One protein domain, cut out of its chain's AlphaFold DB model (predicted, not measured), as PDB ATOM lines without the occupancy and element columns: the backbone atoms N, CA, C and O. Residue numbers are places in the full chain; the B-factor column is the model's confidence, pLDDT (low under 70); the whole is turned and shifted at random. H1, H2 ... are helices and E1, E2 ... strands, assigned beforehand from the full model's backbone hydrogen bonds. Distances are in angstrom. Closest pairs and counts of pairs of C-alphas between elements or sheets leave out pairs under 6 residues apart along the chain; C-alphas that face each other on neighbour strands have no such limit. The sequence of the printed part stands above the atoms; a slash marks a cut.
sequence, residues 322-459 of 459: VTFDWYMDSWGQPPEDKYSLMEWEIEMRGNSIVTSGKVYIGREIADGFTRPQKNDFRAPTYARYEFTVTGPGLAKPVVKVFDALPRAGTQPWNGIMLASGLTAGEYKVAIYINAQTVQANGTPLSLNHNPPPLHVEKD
ATOM      1  N   VAL A 322     -71.995 -31.582  -7.170       97.00
ATOM      2  CA  VAL A 322     -71.072 -31.043  -8.173       97.00
ATOM      3  C   VAL A 322     -69.748 -31.809  -8.094       97.00
ATOM      4  O   VAL A 322     -68.881 -31.487  -7.293       97.00
ATOM      5  N   THR A 323     -69.571 -32.842  -8.918       96.75
ATOM      6  CA  THR A 323     -68.378 -33.719  -8.840       96.75
ATOM      7  C   THR A 323     -67.153 -33.196  -9.594       96.75
ATOM      8  O   THR A 323     -66.084 -33.798  -9.515       96.75
ATOM      9  N   PHE A 324     -67.283 -32.099 -10.339       97.25
ATOM     10  CA  PHE A 324     -66.218 -31.549 -11.174       97.25
ATOM     11  C   PHE A 324     -66.256 -30.023 -11.174       97.25
ATOM     12  O   PHE A 324     -67.322 -29.418 -11.314       97.25
ATOM     13  N   ASP A 325     -65.084 -29.407 -11.080       97.06
ATOM     14  CA  ASP A 325     -64.919 -27.967 -11.230       97.06
ATOM     15  C   ASP A 325     -63.581 -27.650 -11.894       97.06
ATOM     16  O   ASP A 325     -62.625 -28.420 -11.806       97.06
ATOM     17  N   TRP A 326     -63.515 -26.523 -12.590       96.25
ATOM     18  CA  TRP A 326     -62.354 -26.123 -13.360       96.25
ATOM     19  C   TRP A 326     -62.215 -24.604 -13.420       96.25
ATOM     20  O   TRP A 326     -63.180 -23.841 -13.327       96.25
ATOM     21  N   TYR A 327     -60.980 -24.167 -13.613       94.38
ATOM     22  CA  TYR A 327     -60.610 -22.783 -13.837       94.38
ATOM     23  C   TYR A 327     -59.595 -22.710 -14.972       94.38
ATOM     24  O   TYR A 327     -58.712 -23.552 -15.098       94.38
ATOM     25  N   MET A 328     -59.710 -21.665 -15.780       91.88
ATOM     26  CA  MET A 328     -58.746 -21.316 -16.816       91.88
ATOM     27  C   MET A 328     -58.509 -19.818 -16.725       91.88
ATOM     28  O   MET A 328     -59.473 -19.030 -16.752       91.88
ATOM     29  N   ASP A 329     -57.240 -19.447 -16.590       85.75
ATOM     30  CA  ASP A 329     -56.834 -18.062 -16.754       85.75
ATOM     31  C   ASP A 329     -56.902 -17.717 -18.249       85.75
ATOM     32  O   ASP A 329     -56.828 -18.591 -19.108       85.75
ATOM     33  N   SER A 330     -57.176 -16.456 -18.564       67.88
ATOM     34  CA  SER A 330     -57.583 -15.993 -19.900       67.88
ATOM     35  C   SER A 330     -56.773 -16.570 -21.083       67.88
ATOM     36  O   SER A 330     -55.578 -16.817 -20.978       67.88
ATOM     37  N   TRP A 331     -57.425 -16.704 -22.248       62.44
ATOM     38  CA  TRP A 331     -56.920 -17.294 -23.507       62.44
ATOM     39  C   TRP A 331     -55.690 -16.620 -24.160       62.44
ATOM     40  O   TRP A 331     -55.399 -16.868 -25.331       62.44
ATOM     41  N   GLY A 332     -54.989 -15.730 -23.460       74.19
ATOM     42  CA  GLY A 332     -53.777 -15.097 -23.970       74.19
ATOM     43  C   GLY A 332     -52.609 -16.079 -24.016       74.19
ATOM     44  O   GLY A 332     -52.488 -16.959 -23.164       74.19
ATOM     45  N   GLN A 333     -51.711 -15.914 -24.993       75.62
ATOM     46  CA  GLN A 333     -50.409 -16.567 -24.890       75.62
ATOM     47  C   GLN A 333     -49.709 -16.050 -23.627       75.62
ATOM     48  O   GLN A 333     -49.632 -14.831 -23.436       75.62
ATOM     49  N   PRO A 334     -49.236 -16.945 -22.745       80.19
ATOM     50  CA  PRO A 334     -48.516 -16.521 -21.562       80.19
ATOM     51  C   PRO A 334     -47.241 -15.780 -21.996       80.19
ATOM     52  O   PRO A 334     -46.605 -16.193 -22.970       80.19
ATOM     53  N   PRO A 335     -46.858 -14.689 -21.317       77.38
ATOM     54  CA  PRO A 335     -45.620 -13.982 -21.629       77.38
ATOM     55  C   PRO A 335     -44.417 -14.919 -21.473       77.38
ATOM     56  O   PRO A 335     -44.357 -15.672 -20.499       77.38
ATOM     57  N   GLU A 336     -43.464 -14.880 -22.409       74.44
ATOM     58  CA  GLU A 336     -42.302 -15.789 -22.424       74.44
ATOM     59  C   GLU A 336     -41.438 -15.707 -21.153       74.44
ATOM     60  O   GLU A 336     -40.741 -16.662 -20.803       74.44
ATOM     61  N   ASP A 337     -41.491 -14.577 -20.456       73.12
ATOM     62  CA  ASP A 337     -40.754 -14.250 -19.237       73.12
ATOM     63  C   ASP A 337     -41.535 -14.556 -17.948       73.12
ATOM     64  O   ASP A 337     -40.978 -14.464 -16.854       73.12
ATOM     65  N   LYS A 338     -42.813 -14.951 -18.037       82.56
ATOM     66  CA  LYS A 338     -43.683 -15.081 -16.861       82.56
ATOM     67  C   LYS A 338     -44.138 -16.498 -16.571       82.56
ATOM     68  O   LYS A 338     -44.163 -17.402 -17.399       82.56
ATOM     69  N   TYR A 339     -44.529 -16.652 -15.320       86.19
ATOM     70  CA  TYR A 339     -45.347 -17.741 -14.839       86.19
ATOM     71  C   TYR A 339     -46.822 -17.483 -15.208       86.19
ATOM     72  O   TYR A 339     -47.291 -16.353 -15.067       86.19
ATOM     73  N   SER A 340     -47.565 -18.513 -15.626       89.62
ATOM     74  CA  SER A 340     -49.022 -18.425 -15.797       89.62
ATOM     75  C   SER A 340     -49.715 -19.758 -15.506       89.62
ATOM     76  O   SER A 340     -49.327 -20.796 -16.048       89.62
ATOM     77  N   LEU A 341     -50.754 -19.735 -14.666       90.81
ATOM     78  CA  LEU A 341     -51.647 -20.879 -14.495       90.81
ATOM     79  C   LEU A 341     -52.606 -20.915 -15.682       90.81
ATOM     80  O   LEU A 341     -53.543 -20.133 -15.729       90.81
ATOM     81  N   MET A 342     -52.389 -21.819 -16.630       90.38
ATOM     82  CA  MET A 342     -53.210 -21.845 -17.838       90.38
ATOM     83  C   MET A 342     -54.597 -22.400 -17.522       90.38
ATOM     84  O   MET A 342     -55.604 -21.732 -17.725       90.38
ATOM     85  N   GLU A 343     -54.644 -23.612 -16.979       93.56
ATOM     86  CA  GLU A 343     -55.882 -24.279 -16.591       93.56
ATOM     87  C   GLU A 343     -55.629 -25.212 -15.414       93.56
ATOM     88  O   GLU A 343     -54.535 -25.751 -15.260       93.56
ATOM     89  N   TRP A 344     -56.649 -25.436 -14.600       96.06
ATOM     90  CA  TRP A 344     -56.667 -26.540 -13.657       96.06
ATOM     91  C   TRP A 344     -58.091 -26.963 -13.349       96.06
ATOM     92  O   TRP A 344     -59.049 -26.210 -13.513       96.06
ATOM     93  N   GLU A 345     -58.215 -28.200 -12.911       96.62
ATOM     94  CA  GLU A 345     -59.474 -28.835 -12.583       96.62
ATOM     95  C   GLU A 345     -59.324 -29.695 -11.342       96.62
ATOM     96  O   GLU A 345     -58.229 -30.155 -10.994       96.62
ATOM     97  N   ILE A 346     -60.459 -29.924 -10.699       97.88
ATOM     98  CA  ILE A 346     -60.615 -30.896  -9.635       97.88
ATOM     99  C   ILE A 346     -61.806 -31.797  -9.939       97.88
ATOM    100  O   ILE A 346     -62.808 -31.380 -10.521       97.88
ATOM    101  N   GLU A 347     -61.688 -33.051  -9.530       97.25
ATOM    102  CA  GLU A 347     -62.714 -34.062  -9.728       97.25
ATOM    103  C   GLU A 347     -62.851 -34.906  -8.460       97.25
ATOM    104  O   GLU A 347     -61.861 -35.403  -7.914       97.25
ATOM    105  N   MET A 348     -64.089 -35.095  -8.014       97.69
ATOM    106  CA  MET A 348     -64.437 -36.077  -6.998       97.69
ATOM    107  C   MET A 348     -64.504 -37.466  -7.645       97.69
ATOM    108  O   MET A 348     -65.340 -37.723  -8.511       97.69
ATOM    109  N   ARG A 349     -63.632 -38.383  -7.215       94.25
ATOM    110  CA  ARG A 349     -63.596 -39.790  -7.643       94.25
ATOM    111  C   ARG A 349     -63.816 -40.699  -6.439       94.25
ATOM    112  O   ARG A 349     -62.894 -40.975  -5.675       94.25
ATOM    113  N   GLY A 350     -65.051 -41.163  -6.263       93.81
ATOM    114  CA  GLY A 350     -65.430 -41.975  -5.107       93.81
ATOM    115  C   GLY A 350     -65.287 -41.190  -3.801       93.81
ATOM    116  O   GLY A 350     -66.099 -40.322  -3.502       93.81
ATOM    117  N   ASN A 351     -64.266 -41.505  -3.003       95.38
ATOM    118  CA  ASN A 351     -63.955 -40.819  -1.745       95.38
ATOM    119  C   ASN A 351     -62.658 -39.997  -1.802       95.38
ATOM    120  O   ASN A 351     -62.092 -39.702  -0.746       95.38
ATOM    121  N   SER A 352     -62.198 -39.647  -3.002       95.19
ATOM    122  CA  SER A 352     -60.953 -38.916  -3.218       95.19
ATOM    123  C   SER A 352     -61.155 -37.716  -4.130       95.19
ATOM    124  O   SER A 352     -61.952 -37.761  -5.063       95.19
ATOM    125  N   ILE A 353     -60.382 -36.660  -3.890       97.81
ATOM    126  CA  ILE A 353     -60.270 -35.515  -4.795       97.81
ATOM    127  C   ILE A 353     -58.990 -35.675  -5.597       97.81
ATOM    128  O   ILE A 353     -57.912 -35.839  -5.022       97.81
ATOM    129  N   VAL A 354     -59.108 -35.587  -6.918       96.12
ATOM    130  CA  VAL A 354     -57.967 -35.531  -7.833       96.12
ATOM    131  C   VAL A 354     -57.913 -34.185  -8.544       96.12
ATOM    132  O   VAL A 354     -58.946 -33.548  -8.737       96.12
ATOM    133  N   THR A 355     -56.722 -33.758  -8.953       97.19
ATOM    134  CA  THR A 355     -56.502 -32.549  -9.747       97.19
ATOM    135  C   THR A 355     -55.695 -32.833 -11.007       97.19
ATOM    136  O   THR A 355     -54.780 -33.660 -11.016       97.19
ATOM    137  N   SER A 356     -56.020 -32.104 -12.068       95.44
ATOM    138  CA  SER A 356     -55.222 -32.013 -13.291       95.44
ATOM    139  C   SER A 356     -55.085 -30.546 -13.683       95.44
ATOM    140  O   SER A 356     -55.863 -29.704 -13.239       95.44
ATOM    141  N   GLY A 357     -54.114 -30.219 -14.522       94.88
ATOM    142  CA  GLY A 357     -53.965 -28.859 -15.013       94.88
ATOM    143  C   GLY A 357     -52.694 -28.638 -15.803       94.88
ATOM    144  O   GLY A 357     -51.935 -29.564 -16.103       94.88
ATOM    145  N   LYS A 358     -52.495 -27.383 -16.190       93.19
ATOM    146  CA  LYS A 358     -51.353 -26.914 -16.957       93.19
ATOM    147  C   LYS A 358     -50.917 -25.560 -16.449       93.19
ATOM    148  O   LYS A 358     -51.709 -24.639 -16.255       93.19
ATOM    149  N   VAL A 359     -49.613 -25.427 -16.345       92.62
ATOM    150  CA  VAL A 359     -48.941 -24.195 -15.981       92.62
ATOM    151  C   VAL A 359     -47.869 -23.909 -17.011       92.62
ATOM    152  O   VAL A 359     -47.173 -24.814 -17.463       92.62
ATOM    153  N   TYR A 360     -47.738 -22.654 -17.404       92.19
ATOM    154  CA  TYR A 360     -46.631 -22.189 -18.215       92.19
ATOM    155  C   TYR A 360     -45.544 -21.600 -17.322       92.19
ATOM    156  O   TYR A 360     -45.815 -20.721 -16.501       92.19
ATOM    157  N   ILE A 361     -44.314 -22.077 -17.503       90.88
ATOM    158  CA  ILE A 361     -43.122 -21.534 -16.854       90.88
ATOM    159  C   ILE A 361     -42.287 -20.808 -17.906       90.88
ATOM    160  O   ILE A 361     -41.782 -21.427 -18.844       90.88
ATOM    161  N   GLY A 362     -42.138 -19.495 -17.745       89.31
ATOM    162  CA  GLY A 362     -41.315 -18.669 -18.619       89.31
ATOM    163  C   GLY A 362     -39.839 -19.062 -18.608       89.31
ATOM    164  O   GLY A 362     -39.331 -19.656 -17.650       89.31
ATOM    165  N   ARG A 363     -39.131 -18.718 -19.687       86.81
ATOM    166  CA  ARG A 363     -37.717 -19.065 -19.863       86.81
ATOM    167  C   ARG A 363     -36.834 -18.429 -18.798       86.81
ATOM    168  O   ARG A 363     -35.944 -19.102 -18.310       86.81
ATOM    169  N   GLU A 364     -37.095 -17.196 -18.377       81.75
ATOM    170  CA  GLU A 364     -36.292 -16.557 -17.324       81.75
ATOM    171  C   GLU A 364     -36.372 -17.305 -15.989       81.75
ATOM    172  O   GLU A 364     -35.368 -17.467 -15.299       81.75
ATOM    173  N   ILE A 365     -37.562 -17.809 -15.650       82.50
ATOM    174  CA  ILE A 365     -37.768 -18.631 -14.458       82.50
ATOM    175  C   ILE A 365     -37.008 -19.946 -14.632       82.50
ATOM    176  O   ILE A 365     -36.234 -20.309 -13.756       82.50
ATOM    177  N   ALA A 366     -37.167 -20.615 -15.781       82.62
ATOM    178  CA  ALA A 366     -36.518 -21.886 -16.108       82.62
ATOM    179  C   ALA A 366     -34.975 -21.815 -16.164       82.62
ATOM    180  O   ALA A 366     -34.283 -22.665 -15.612       82.62
ATOM    181  N   ASP A 367     -34.419 -20.796 -16.807       76.81
ATOM    182  CA  ASP A 367     -32.976 -20.600 -16.947       76.81
ATOM    183  C   ASP A 367     -32.352 -20.223 -15.602       76.81
ATOM    184  O   ASP A 367     -31.220 -20.621 -15.314       76.81
ATOM    185  N   GLY A 368     -33.105 -19.530 -14.743       66.81
ATOM    186  CA  GLY A 368     -32.740 -19.296 -13.351       66.81
ATOM    187  C   GLY A 368     -32.524 -20.584 -12.543       66.81
ATOM    188  O   GLY A 368     -31.787 -20.536 -11.560       66.81
ATOM    189  N   PHE A 369     -33.081 -21.736 -12.957       57.97
ATOM    190  CA  PHE A 369     -32.754 -23.043 -12.357       57.97
ATOM    191  C   PHE A 369     -31.364 -23.553 -12.769       57.97
ATOM    192  O   PHE A 369     -30.785 -24.383 -12.073       57.97
ATOM    193  N   THR A 370     -30.830 -23.111 -13.912       52.09
ATOM    194  CA  THR A 370     -29.624 -23.701 -14.527       52.09
ATOM    195  C   THR A 370     -28.338 -22.925 -14.256       52.09
ATOM    196  O   THR A 370     -27.249 -23.461 -14.457       52.09
ATOM    197  N   ARG A 371     -28.427 -21.665 -13.812       55.66
ATOM    198  CA  ARG A 371     -27.245 -20.827 -13.582       55.66
ATOM    199  C   ARG A 371     -26.663 -21.099 -12.190       55.66
ATOM    200  O   ARG A 371     -27.313 -20.751 -11.205       55.66
ATOM    201  N   PRO A 372     -25.437 -21.649 -12.075       50.72
ATOM    202  CA  PRO A 372     -24.767 -21.755 -10.785       50.72
ATOM    203  C   PRO A 372     -24.516 -20.344 -10.240       50.72
ATOM    204  O   PRO A 372     -23.792 -19.550 -10.847       50.72
ATOM    205  N   GLN A 373     -25.152 -20.004  -9.118       57.84
ATOM    206  CA  GLN A 373     -24.936 -18.714  -8.471       57.84
ATOM    207  C   GLN A 373     -23.594 -18.736  -7.742       57.84
ATOM    208  O   GLN A 373     -23.316 -19.611  -6.930       57.84
ATOM    209  N   LYS A 374     -22.729 -17.782  -8.098       50.56
ATOM    210  CA  LYS A 374     -21.294 -17.820  -7.796       50.56
ATOM    211  C   LYS A 374     -20.948 -17.551  -6.325       50.56
ATOM    212  O   LYS A 374     -19.785 -17.700  -5.985       50.56
ATOM    213  N   ASN A 375     -21.912 -17.160  -5.485       50.72
ATOM    214  CA  ASN A 375     -21.730 -16.928  -4.051       50.72
ATOM    215  C   ASN A 375     -22.992 -17.351  -3.276       50.72
ATOM    216  O   ASN A 375     -24.107 -16.985  -3.638       50.72
ATOM    217  N   ASP A 376     -22.754 -18.125  -2.227       57.53
ATOM    218  CA  ASP A 376     -23.664 -18.893  -1.379       57.53
ATOM    219  C   ASP A 376     -24.842 -18.135  -0.715       57.53
ATOM    220  O   ASP A 376     -24.770 -16.941  -0.429       57.53
ATOM    221  N   PHE A 377     -25.885 -18.911  -0.376       45.31
ATOM    222  CA  PHE A 377     -27.108 -18.588   0.389       45.31
ATOM    223  C   PHE A 377     -28.146 -17.652  -0.252       45.31
ATOM    224  O   PHE A 377     -28.273 -16.493   0.144       45.31
ATOM    225  N   ARG A 378     -29.020 -18.196  -1.111       45.16
ATOM    226  CA  ARG A 378     -30.460 -17.851  -1.160       45.16
ATOM    227  C   ARG A 378     -31.238 -18.892  -1.966       45.16
ATOM    228  O   ARG A 378     -30.659 -19.585  -2.793       45.16
ATOM    229  N   ALA A 379     -32.516 -19.030  -1.608       43.72
ATOM    230  CA  ALA A 379     -33.430 -20.113  -1.967       43.72
ATOM    231  C   ALA A 379     -33.329 -20.545  -3.441       43.72
ATOM    232  O   ALA A 379     -33.160 -19.681  -4.304       43.72
ATOM    233  N   PRO A 380     -33.435 -21.854  -3.740       51.59
ATOM    234  CA  PRO A 380     -33.418 -22.306  -5.120       51.59
ATOM    235  C   PRO A 380     -34.471 -21.539  -5.936       51.59
ATOM    236  O   PRO A 380     -35.556 -21.226  -5.454       51.59
ATOM    237  N   THR A 381     -34.135 -21.187  -7.172       56.75
ATOM    238  CA  THR A 381     -35.125 -20.734  -8.148       56.75
ATOM    239  C   THR A 381     -36.083 -21.905  -8.341       56.75
ATOM    240  O   THR A 381     -35.675 -22.920  -8.894       56.75
ATOM    241  N   TYR A 382     -37.305 -21.839  -7.819       73.25
ATOM    242  CA  TYR A 382     -38.328 -22.860  -8.049       73.25
ATOM    243  C   TYR A 382     -39.697 -22.222  -8.222       73.25
ATOM    244  O   TYR A 382     -40.009 -21.198  -7.615       73.25
ATOM    245  N   ALA A 383     -40.514 -22.850  -9.067       85.75
ATOM    246  CA  ALA A 383     -41.955 -22.681  -9.031       85.75
ATOM    247  C   ALA A 383     -42.534 -23.835  -8.210       85.75
ATOM    248  O   ALA A 383     -42.200 -24.994  -8.449       85.75
ATOM    249  N   ARG A 384     -43.361 -23.507  -7.225       89.75
ATOM    250  CA  ARG A 384     -43.990 -24.441  -6.296       89.75
ATOM    251  C   ARG A 384     -45.491 -24.212  -6.280       89.75
ATOM    252  O   ARG A 384     -45.947 -23.071  -6.197       89.75
ATOM    253  N   TYR A 385     -46.228 -25.309  -6.333       92.31
ATOM    254  CA  TYR A 385     -47.678 -25.368  -6.248       92.31
ATOM    255  C   TYR A 385     -48.054 -25.947  -4.895       92.31
ATOM    256  O   TYR A 385     -47.627 -27.046  -4.550       92.31
ATOM    257  N   GLU A 386     -48.862 -25.229  -4.138       94.94
ATOM    258  CA  GLU A 386     -49.418 -25.688  -2.877       94.94
ATOM    259  C   GLU A 386     -50.933 -25.792  -3.021       94.94
ATOM    260  O   GLU A 386     -51.627 -24.794  -3.192       94.94
ATOM    261  N   PHE A 387     -51.454 -27.011  -2.963       97.00
ATOM    262  CA  PHE A 387     -52.880 -27.286  -2.962       97.00
ATOM    263  C   PHE A 387     -53.361 -27.454  -1.529       97.00
ATOM    264  O   PHE A 387     -52.808 -28.254  -0.778       97.00
ATOM    265  N   THR A 388     -54.421 -26.743  -1.167       98.06
ATOM    266  CA  THR A 388     -55.066 -26.841   0.142       98.06
ATOM    267  C   THR A 388     -56.496 -27.328  -0.032       98.06
ATOM    268  O   THR A 388     -57.318 -26.636  -0.635       98.06
ATOM    269  N   VAL A 389     -56.806 -28.503   0.514       98.12
ATOM    270  CA  VAL A 389     -58.156 -29.075   0.546       98.12
ATOM    271  C   VAL A 389     -58.780 -28.822   1.914       98.12
ATOM    272  O   VAL A 389     -58.205 -29.154   2.951       98.12
ATOM    273  N   THR A 390     -59.984 -28.262   1.911       98.38
ATOM    274  CA  THR A 390     -60.802 -28.012   3.104       98.38
ATOM    275  C   THR A 390     -62.208 -28.551   2.887       98.38
ATOM    276  O   THR A 390     -62.696 -28.538   1.762       98.38
ATOM    277  N   GLY A 391     -62.856 -29.039   3.942       97.69
ATOM    278  CA  GLY A 391     -64.202 -29.601   3.859       97.69
ATOM    279  C   GLY A 391     -64.572 -30.415   5.102       97.69
ATOM    280  O   GLY A 391     -63.769 -30.506   6.037       97.69
ATOM    281  N   PRO A 392     -65.784 -30.988   5.139       96.75
ATOM    282  CA  PRO A 392     -66.252 -31.805   6.250       96.75
ATOM    283  C   PRO A 392     -65.408 -33.073   6.418       96.75
ATOM    284  O   PRO A 392     -64.768 -33.546   5.485       96.75
ATOM    285  N   GLY A 393     -65.367 -33.604   7.641       93.62
ATOM    286  CA  GLY A 393     -64.585 -34.800   7.977       93.62
ATOM    287  C   GLY A 393     -63.068 -34.583   8.071       93.62
ATOM    288  O   GLY A 393     -62.375 -35.412   8.656       93.62
ATOM    289  N   LEU A 394     -62.540 -33.461   7.572       94.69
ATOM    290  CA  LEU A 394     -61.131 -33.099   7.710       94.69
ATOM    291  C   LEU A 394     -60.905 -32.339   9.022       94.69
ATOM    292  O   LEU A 394     -61.346 -31.203   9.178       94.69
ATOM    293  N   ALA A 395     -60.175 -32.942   9.966       95.75
ATOM    294  CA  ALA A 395     -59.817 -32.280  11.226       95.75
ATOM    295  C   ALA A 395     -58.913 -31.049  11.014       95.75
ATOM    296  O   ALA A 395     -58.940 -30.105  11.803       95.75
ATOM    297  N   LYS A 396     -58.101 -31.066   9.950       96.38
ATOM    298  CA  LYS A 396     -57.244 -29.966   9.492       96.38
ATOM    299  C   LYS A 396     -57.235 -29.934   7.961       96.38
ATOM    300  O   LYS A 396     -57.448 -30.986   7.353       96.38
ATOM    301  N   PRO A 397     -56.961 -28.776   7.334       97.75
ATOM    302  CA  PRO A 397     -56.756 -28.711   5.891       97.75
ATOM    303  C   PRO A 397     -55.677 -29.699   5.435       97.75
ATOM    304  O   PRO A 397     -54.629 -29.813   6.072       97.75
ATOM    305  N   VAL A 398     -55.922 -30.399   4.326       96.62
ATOM    306  CA  VAL A 398     -54.906 -31.248   3.691       96.62
ATOM    307  C   VAL A 398     -54.100 -30.373   2.745       96.62
ATOM    308  O   VAL A 398     -54.661 -29.807   1.809       96.62
ATOM    309  N   VAL A 399     -52.796 -30.265   2.992       96.31
ATOM    310  CA  VAL A 399     -51.878 -29.472   2.170       96.31
ATOM    311  C   VAL A 399     -50.971 -30.407   1.377       96.31
ATOM    312  O   VAL A 399     -50.354 -31.312   1.938       96.31
ATOM    313  N   LYS A 400     -50.900 -30.198   0.062       93.88
ATOM    314  CA  LYS A 400     -50.048 -30.948  -0.866       93.88
ATOM    315  C   LYS A 400     -49.178 -29.977  -1.645       93.88
ATOM    316  O   LYS A 400     -49.688 -29.032  -2.236       93.88
ATOM    317  N   VAL A 401     -47.874 -30.223  -1.648       91.75
ATOM    318  CA  VAL A 401     -46.884 -29.345  -2.274       91.75
ATOM    319  C   VAL A 401     -46.202 -30.081  -3.418       91.75
ATOM    320  O   VAL A 401     -45.758 -31.214  -3.247       91.75
ATOM    321  N   PHE A 402     -46.101 -29.424  -4.569       88.00
ATOM    322  CA  PHE A 402     -45.449 -29.941  -5.765       88.00
ATOM    323  C   PHE A 402     -44.480 -28.902  -6.310       88.00
ATOM    324  O   PHE A 402     -44.813 -27.720  -6.384       88.00
ATOM    325  N   ASP A 403     -43.304 -29.342  -6.736       87.50
ATOM    326  CA  ASP A 403     -42.351 -28.480  -7.425       87.50
ATOM    327  C   ASP A 403     -42.519 -28.622  -8.947       87.50
ATOM    328  O   ASP A 403     -42.768 -29.708  -9.480       87.50
ATOM    329  N   ALA A 404     -42.385 -27.507  -9.657       86.62
ATOM    330  CA  ALA A 404     -42.337 -27.471 -11.108       86.62
ATOM    331  C   ALA A 404     -41.081 -28.170 -11.633       86.62
ATOM    332  O   ALA A 404     -40.023 -28.171 -11.000       86.62
ATOM    333  N   LEU A 405     -41.164 -28.701 -12.850       84.94
ATOM    334  CA  LEU A 405     -39.988 -29.183 -13.561       84.94
ATOM    335  C   LEU A 405     -39.047 -27.998 -13.859       84.94
ATOM    336  O   LEU A 405     -39.526 -26.917 -14.214       84.94
ATOM    337  N   PRO A 406     -37.718 -28.188 -13.813       83.75
ATOM    338  CA  PRO A 406     -36.741 -27.135 -14.094       83.75
ATOM    339  C   PRO A 406     -36.590 -26.910 -15.610       83.75
ATOM    340  O   PRO A 406     -35.515 -27.078 -16.183       83.75
ATOM    341  N   ARG A 407     -37.694 -26.618 -16.307       86.06
ATOM    342  CA  ARG A 407     -37.717 -26.364 -17.755       86.06
ATOM    343  C   ARG A 407     -38.794 -25.361 -18.142       86.06
ATOM    344  O   ARG A 407     -39.878 -25.346 -17.564       86.06
ATOM    345  N   ALA A 408     -38.507 -24.571 -19.168       90.19
ATOM    346  CA  ALA A 408     -39.460 -23.613 -19.709       90.19
ATOM    347  C   ALA A 408     -40.613 -24.315 -20.440       90.19
ATOM    348  O   ALA A 408     -40.495 -25.464 -20.882       90.19
ATOM    349  N   GLY A 409     -41.701 -23.576 -20.630       91.19
ATOM    350  CA  GLY A 409     -42.868 -23.986 -21.393       91.19
ATOM    351  C   GLY A 409     -43.997 -24.543 -20.534       91.19
ATOM    352  O   GLY A 409     -44.022 -24.408 -19.310       91.19
ATOM    353  N   THR A 410     -44.964 -25.161 -21.209       91.94
ATOM    354  CA  THR A 410     -46.141 -25.748 -20.569       91.94
ATOM    355  C   THR A 410     -45.786 -27.049 -19.858       91.94
ATOM    356  O   THR A 410     -45.280 -28.001 -20.461       91.94
ATOM    357  N   GLN A 411     -46.111 -27.104 -18.574       91.69
ATOM    358  CA  GLN A 411     -45.951 -28.258 -17.709       91.69
ATOM    359  C   GLN A 411     -47.339 -28.761 -17.294       91.69
ATOM    360  O   GLN A 411     -48.045 -28.070 -16.558       91.69
ATOM    361  N   PRO A 412     -47.780 -29.923 -17.797       92.75
ATOM    362  CA  PRO A 412     -49.028 -30.523 -17.354       92.75
ATOM    363  C   PRO A 412     -48.824 -31.346 -16.076       92.75
ATOM    364  O   PRO A 412     -47.792 -31.999 -15.915       92.75
ATOM    365  N   TRP A 413     -49.853 -31.402 -15.234       92.50
ATOM    366  CA  TRP A 413     -50.043 -32.464 -14.247       92.50
ATOM    367  C   TRP A 413     -51.396 -33.130 -14.482       92.50
ATOM    368  O   TRP A 413     -52.356 -32.472 -14.880       92.50
ATOM    369  N   ASN A 414     -51.478 -34.443 -14.272       90.81
ATOM    370  CA  ASN A 414     -52.674 -35.215 -14.605       90.81
ATOM    371  C   ASN A 414     -53.023 -36.171 -13.467       90.81
ATOM    372  O   ASN A 414     -52.221 -37.042 -13.137       90.81
ATOM    373  N   GLY A 415     -54.232 -36.040 -12.920       88.81
ATOM    374  CA  GLY A 415     -54.806 -37.013 -11.991       88.81
ATOM    375  C   GLY A 415     -54.083 -37.135 -10.649       88.81
ATOM    376  O   GLY A 415     -54.089 -38.213 -10.062       88.81
ATOM    377  N   ILE A 416     -53.470 -36.058 -10.158       90.94
ATOM    378  CA  ILE A 416     -52.812 -36.044  -8.848       90.94
ATOM    379  C   ILE A 416     -53.877 -36.128  -7.756       90.94
ATOM    380  O   ILE A 416     -54.780 -35.296  -7.707       90.94
ATOM    381  N   MET A 417     -53.770 -37.099  -6.853       93.56
ATOM    382  CA  MET A 417     -54.688 -37.222  -5.724       93.56
ATOM    383  C   MET A 417     -54.320 -36.229  -4.615       93.56
ATOM    384  O   MET A 417     -53.239 -36.294  -4.038       93.56
ATOM    385  N   LEU A 418     -55.241 -35.325  -4.284       95.62
ATOM    386  CA  LEU A 418     -55.028 -34.315  -3.247       95.62
ATOM    387  C   LEU A 418     -55.448 -34.806  -1.861       95.62
ATOM    388  O   LEU A 418     -54.747 -34.569  -0.879       95.62
ATOM    389  N   ALA A 419     -56.582 -35.501  -1.782       94.12
ATOM    390  CA  ALA A 419     -57.128 -36.045  -0.543       94.12
ATOM    391  C   ALA A 419     -57.917 -37.332  -0.821       94.12
ATOM    392  O   ALA A 419     -58.420 -37.524  -1.927       94.12
ATOM    393  N   SER A 420     -58.029 -38.200   0.185       93.94
ATOM    394  CA  SER A 420     -58.783 -39.461   0.136       93.94
ATOM    395  C   SER A 420     -59.479 -39.724   1.471       93.94
ATOM    396  O   SER A 420     -59.228 -39.015   2.446       93.94
ATOM    397  N   GLY A 421     -60.373 -40.717   1.523       90.12
ATOM    398  CA  GLY A 421     -61.119 -41.034   2.749       90.12
ATOM    399  C   GLY A 421     -62.150 -39.968   3.132       90.12
ATOM    400  O   GLY A 421     -62.538 -39.869   4.290       90.12
ATOM    401  N   LEU A 422     -62.588 -39.167   2.162       95.81
ATOM    402  CA  LEU A 422     -63.468 -38.023   2.374       95.81
ATOM    403  C   LEU A 422     -64.881 -38.464   2.781       95.81
ATOM    404  O   LEU A 422     -65.381 -39.468   2.276       95.81
ATOM    405  N   THR A 423     -65.548 -37.722   3.663       97.00
ATOM    406  CA  THR A 423     -66.970 -37.915   4.015       97.00
ATOM    407  C   THR A 423     -67.890 -37.119   3.086       97.00
ATOM    408  O   THR A 423     -67.410 -36.315   2.290       97.00
ATOM    409  N   ALA A 424     -69.205 -37.323   3.170       97.38
ATOM    410  CA  ALA A 424     -70.172 -36.523   2.416       97.38
ATOM    411  C   ALA A 424     -70.059 -35.016   2.739       97.38
ATOM    412  O   ALA A 424     -69.759 -34.640   3.878       97.38
ATOM    413  N   GLY A 425     -70.312 -34.177   1.734       97.31
ATOM    414  CA  GLY A 425     -70.388 -32.719   1.814       97.31
ATOM    415  C   GLY A 425     -69.491 -31.974   0.819       97.31
ATOM    416  O   GLY A 425     -68.906 -32.565  -0.090       97.31
ATOM    417  N   GLU A 426     -69.428 -30.649   0.969       97.81
ATOM    418  CA  GLU A 426     -68.729 -29.745   0.048       97.81
ATOM    419  C   GLU A 426     -67.255 -29.567   0.435       97.81
ATOM    420  O   GLU A 426     -66.923 -29.242   1.578       97.81
ATOM    421  N   TYR A 427     -66.372 -29.730  -0.544       98.38
ATOM    422  CA  TYR A 427     -64.940 -29.519  -0.425       98.38
ATOM    423  C   TYR A 427     -64.498 -28.349  -1.288       98.38
ATOM    424  O   TYR A 427     -64.839 -28.238  -2.465       98.38
ATOM    425  N   LYS A 428     -63.654 -27.512  -0.696       98.38
ATOM    426  CA  LYS A 428     -62.994 -26.388  -1.343       98.38
ATOM    427  C   LYS A 428     -61.519 -26.716  -1.516       98.38
ATOM    428  O   LYS A 428     -60.828 -27.008  -0.535       98.38
ATOM    429  N   VAL A 429     -61.034 -26.603  -2.747       98.31
ATOM    430  CA  VAL A 429     -59.620 -26.738  -3.094       98.31
ATOM    431  C   VAL A 429     -59.089 -25.374  -3.509       98.31
ATOM    432  O   VAL A 429     -59.603 -24.751  -4.434       98.31
ATOM    433  N   ALA A 430     -58.060 -24.897  -2.819       98.00
ATOM    434  CA  ALA A 430     -57.294 -23.725  -3.217       98.00
ATOM    435  C   ALA A 430     -55.934 -24.165  -3.760       98.00
ATOM    436  O   ALA A 430     -55.384 -25.160  -3.294       98.00
ATOM    437  N   ILE A 431     -55.388 -23.411  -4.709       96.38
ATOM    438  CA  ILE A 431     -54.001 -23.547  -5.151       96.38
ATOM    439  C   ILE A 431     -53.288 -22.214  -4.901       96.38
ATOM    440  O   ILE A 431     -53.813 -21.146  -5.213       96.38
ATOM    441  N   TYR A 432     -52.113 -22.284  -4.293       94.81
ATOM    442  CA  TYR A 432     -51.184 -21.182  -4.101       94.81
ATOM    443  C   TYR A 432     -49.938 -21.474  -4.920       94.81
ATOM    444  O   TYR A 432     -49.414 -22.588  -4.883       94.81
ATOM    445  N   ILE A 433     -49.480 -20.497  -5.693       91.56
ATOM    446  CA  ILE A 433     -48.381 -20.714  -6.626       91.56
ATOM    447  C   ILE A 433     -47.322 -19.662  -6.378       91.56
ATOM    448  O   ILE A 433     -47.582 -18.469  -6.522       91.56
ATOM    449  N   ASN A 434     -46.136 -20.118  -5.992       90.62
ATOM    450  CA  ASN A 434     -44.980 -19.279  -5.715       90.62
ATOM    451  C   ASN A 434     -43.871 -19.639  -6.694       90.62
ATOM    452  O   ASN A 434     -43.398 -20.771  -6.697       90.62
ATOM    453  N   ALA A 435     -43.459 -18.684  -7.519       88.19
ATOM    454  CA  ALA A 435     -42.288 -18.806  -8.368       88.19
ATOM    455  C   ALA A 435     -41.264 -17.746  -7.975       88.19
ATOM    456  O   ALA A 435     -41.569 -16.556  -7.964       88.19
ATOM    457  N   GLN A 436     -40.049 -18.172  -7.658       84.44
ATOM    458  CA  GLN A 436     -38.942 -17.267  -7.355       84.44
ATOM    459  C   GLN A 436     -37.955 -17.284  -8.515       84.44
ATOM    460  O   GLN A 436     -37.623 -18.352  -9.019       84.44
ATOM    461  N   THR A 437     -37.503 -16.109  -8.953       80.81
ATOM    462  CA  THR A 437     -36.467 -15.944  -9.978       80.81
ATOM    463  C   THR A 437     -35.516 -14.804  -9.638       80.81
ATOM    464  O   THR A 437     -35.760 -14.032  -8.713       80.81
ATOM    465  N   VAL A 438     -34.404 -14.708 -10.362       76.44
ATOM    466  CA  VAL A 438     -33.445 -13.608 -10.266       76.44
ATOM    467  C   VAL A 438     -33.357 -12.947 -11.633       76.44
ATOM    468  O   VAL A 438     -33.003 -13.587 -12.621       76.44
ATOM    469  N   GLN A 439     -33.690 -11.661 -11.686       76.38
ATOM    470  CA  GLN A 439     -33.642 -10.868 -12.911       76.38
ATOM    471  C   GLN A 439     -32.201 -10.724 -13.428       76.38
ATOM    472  O   GLN A 439     -31.232 -10.910 -12.689       76.38
ATOM    473  N   ALA A 440     -32.041 -10.306 -14.688       75.12
ATOM    474  CA  ALA A 440     -30.726 -10.094 -15.305       75.12
ATOM    475  C   ALA A 440     -29.812  -9.122 -14.523       75.12
ATOM    476  O   ALA A 440     -28.591  -9.239 -14.594       75.12
ATOM    477  N   ASN A 441     -30.391  -8.194 -13.755       78.94
ATOM    478  CA  ASN A 441     -29.672  -7.245 -12.897       78.94
ATOM    479  C   ASN A 441     -29.309  -7.803 -11.501       78.94
ATOM    480  O   ASN A 441     -28.788  -7.060 -10.674       78.94
ATOM    481  N   GLY A 442     -29.607  -9.075 -11.213       78.44
ATOM    482  CA  GLY A 442     -29.366  -9.711  -9.912       78.44
ATOM    483  C   GLY A 442     -30.467  -9.500  -8.866       78.44
ATOM    484  O   GLY A 442     -30.337  -9.996  -7.748       78.44
ATOM    485  N   THR A 443     -31.555  -8.797  -9.195       80.00
ATOM    486  CA  THR A 443     -32.662  -8.550  -8.258       80.00
ATOM    487  C   THR A 443     -33.538  -9.800  -8.126       80.00
ATOM    488  O   THR A 443     -34.009 -10.313  -9.146       80.00
ATOM    489  N   PRO A 444     -33.797 -10.302  -6.904       80.19
ATOM    490  CA  PRO A 444     -34.745 -11.388  -6.697       80.19
ATOM    491  C   PRO A 444     -36.176 -10.914  -6.981       80.19
ATOM    492  O   PRO A 444     -36.588  -9.835  -6.557       80.19
ATOM    493  N   LEU A 445     -36.943 -11.747  -7.672       82.50
ATOM    494  CA  LEU A 445     -38.339 -11.530  -8.021       82.50
ATOM    495  C   LEU A 445     -39.159 -12.718  -7.514       82.50
ATOM    496  O   LEU A 445     -38.901 -13.858  -7.891       82.50
ATOM    497  N   SER A 446     -40.162 -12.448  -6.677       85.12
ATOM    498  CA  SER A 446     -41.154 -13.444  -6.262       85.12
ATOM    499  C   SER A 446     -42.465 -13.176  -6.987       85.12
ATOM    500  O   SER A 446     -43.037 -12.093  -6.874       85.12
ATOM    501  N   LEU A 447     -42.947 -14.173  -7.713       85.81
ATOM    502  CA  LEU A 447     -44.228 -14.177  -8.396       85.81
ATOM    503  C   LEU A 447     -45.183 -15.066  -7.606       85.81
ATOM    504  O   LEU A 447     -44.940 -16.262  -7.455       85.81
ATOM    505  N   ASN A 448     -46.262 -14.471  -7.103       90.69
ATOM    506  CA  ASN A 448     -47.298 -15.177  -6.358       90.69
ATOM    507  C   ASN A 448     -48.599 -15.135  -7.153       90.69
ATOM    508  O   ASN A 448     -48.990 -14.069  -7.631       90.69
ATOM    509  N   HIS A 449     -49.283 -16.269  -7.269       90.31
ATOM    510  CA  HIS A 449     -50.572 -16.346  -7.941       90.31
ATOM    511  C   HIS A 449     -51.544 -17.251  -7.184       90.31
ATOM    512  O   HIS A 449     -51.238 -18.410  -6.905       90.31
ATOM    513  N   ASN A 450     -52.726 -16.699  -6.897       94.06
ATOM    514  CA  ASN A 450     -53.790 -17.337  -6.125       94.06
ATOM    515  C   ASN A 450     -55.077 -17.282  -6.955       94.06
ATOM    516  O   ASN A 450     -55.841 -16.319  -6.818       94.06
ATOM    517  N   PRO A 451     -55.313 -18.242  -7.861       93.94
ATOM    518  CA  PRO A 451     -56.560 -18.286  -8.610       93.94
ATOM    519  C   PRO A 451     -57.751 -18.514  -7.663       93.94
ATOM    520  O   PRO A 451     -57.578 -18.945  -6.515       93.94
ATOM    521  N   PRO A 452     -58.984 -18.259  -8.135       95.69
ATOM    522  CA  PRO A 452     -60.184 -18.621  -7.401       95.69
ATOM    523  C   PRO A 452     -60.164 -20.102  -6.990       95.69
ATOM    524  O   PRO A 452     -59.751 -20.950  -7.786       95.69
ATOM    525  N   PRO A 453     -60.614 -20.424  -5.767       97.56
ATOM    526  CA  PRO A 453     -60.735 -21.804  -5.328       97.56
ATOM    527  C   PRO A 453     -61.795 -22.541  -6.153       97.56
ATOM    528  O   PRO A 453     -62.768 -21.941  -6.616       97.56
ATOM    529  N   LEU A 454     -61.613 -23.850  -6.292       97.56
ATOM    530  CA  LEU A 454     -62.558 -24.748  -6.944       97.56
ATOM    531  C   LEU A 454     -63.347 -25.543  -5.903       97.56
ATOM    532  O   LEU A 454     -62.844 -25.811  -4.807       97.56
ATOM    533  N   HIS A 455     -64.580 -25.909  -6.247       97.62
ATOM    534  CA  HIS A 455     -65.522 -26.544  -5.328       97.62
ATOM    535  C   HIS A 455     -66.044 -27.864  -5.896       97.62
ATOM    536  O   HIS A 455     -66.498 -27.910  -7.035       97.62
ATOM    537  N   VAL A 456     -66.020 -28.926  -5.092       97.62
ATOM    538  CA  VAL A 456     -66.641 -30.215  -5.428       97.62
ATOM    539  C   VAL A 456     -67.425 -30.758  -4.247       97.62
ATOM    540  O   VAL A 456     -67.085 -30.509  -3.095       97.62
ATOM    541  N   GLU A 457     -68.459 -31.537  -4.520       97.62
ATOM    542  CA  GLU A 457     -69.317 -32.146  -3.511       97.62
ATOM    543  C   GLU A 457     -69.207 -33.671  -3.572       97.62
ATOM    544  O   GLU A 457     -69.040 -34.268  -4.641       97.62
ATOM    545  N   LYS A 458     -69.296 -34.295  -2.399       96.56
ATOM    546  CA  LYS A 458     -69.445 -35.737  -2.237       96.56
ATOM    547  C   LYS A 458     -70.818 -36.045  -1.638       96.56
ATOM    548  O   LYS A 458     -71.172 -35.443  -0.625       96.56
ATOM    549  N   ASP A 459     -71.518 -37.005  -2.235       92.75
ATOM    550  CA  ASP A 459     -72.773 -37.566  -1.709       92.75
ATOM    551  C   ASP A 459     -72.589 -38.428  -0.453       92.75
ATOM    552  O   ASP A 459     -71.535 -39.108  -0.321       92.75
TER     553      ASP A 459
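What this domain is: This is residues 322 to 459 of the 459 residues of the protein "DUF4878 domain-containing protein" of Elusimicrobia bacterium (UniProt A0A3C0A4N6). Two twisted sheets lie face to face as an elongated sandwich, with E1, E2, E3 and E6 in one sheet and E4, E5, E7, E8 and E9 in the other, their strands crossed by 24 degrees. The single short helix H1 sits at one end of the sandwich, and the loop that follows it reaches outward there, its residues 372 to 377 sticking out from the body. The printed part has 138 residues, with one named helix and nine named strands in the order E1 E2 E3 H1 E4 E5 E6 E7 E8 E9, and the class is mostly strand. One sheet runs E1 - E2 - E3 - E6, and the other is branched at E7; the neighbour strands of both are antiparallel. The whole is compact, with a radius of gyration of the C-alphas of 16.7 A, and spans 54 by 34 by 20 A.

How they stand to each other: Start with E1, residues 324 to 328, which forms a hairpin with E2, residues 339 to 349; look at N 327 and O 344, 2.8 A apart. E2 turns back in a second hairpin to E3, residues 352 to 361, with N 345 and O 356 at 2.8 A, and E1, E2 and E3 make a meander, each strand the antiparallel neighbour of the one before. On the other side of E3 from E2 find E6, residues 409 to 419, antiparallel at 164 degrees, with N 357 and O 413 at 2.9 A; E6 bends by 60 degrees at residue 415. In the branched sheet, E4, residues 383 to 390, and E5, residues 398 to 403, form a hairpin, with N 387 and O 400 at 2.8 A. On the other side of E4 is E7, residues 425 to 438, with N 386 and O 432 at 2.8 A. On the other side of E7 from E4 are two strands in staggered pairing: E9, residues 454 to 458, with N 427 and O 456 at 2.8 A, and E8, residues 444 to 449, with N 435 and O 447 at 2.8 A. The sheets form a sandwich, two sheets face to face, their facing parts 9.4 A centre to centre. Between them, the closest C-alphas of E2 and E9 are those of Met 348 and Val 456, 6.5 A apart, while E3 and E7 are near each other. H1, residues 363 to 367, only grazes the sheet of E1, E2, E3 and E6 but is on the branched sheet at a height of 7.1 A, over none of its strands, though only just, with 2 of its C-alphas falling on E7; its O i to N i+4 pair is within hydrogen-bond range.

Where its parts are: Find C-alpha 324 at (-66.218, -31.549, -11.174), where E1 begins. E2 covers 29.5 A from first to last C-alpha, E3 28.4 A and E6 28.0 A. E4 measures 23.0 A and E5 17.0 A. E7 is the longest strand, 43.3 A from C-alpha 425 at (-70.388, -32.719, 1.814) to C-alpha 438. E8 covers 16.6 A, and E9 ends at C-alpha 458, (-69.445, -35.737, -2.237).

The domain as a whole: The printed part runs from 322 to 459, the chain's last residue, with no cut. Its first and last C-alphas are 9.3 A apart, and the two farthest apart, those of Lys 374 and Asp 459, are 55.5 A apart. The link H1 to E4 is long, with 15 residues. The mean pLDDT of the printed part is 86.7, and residues 330 to 331 and 368 to 381 are under 70.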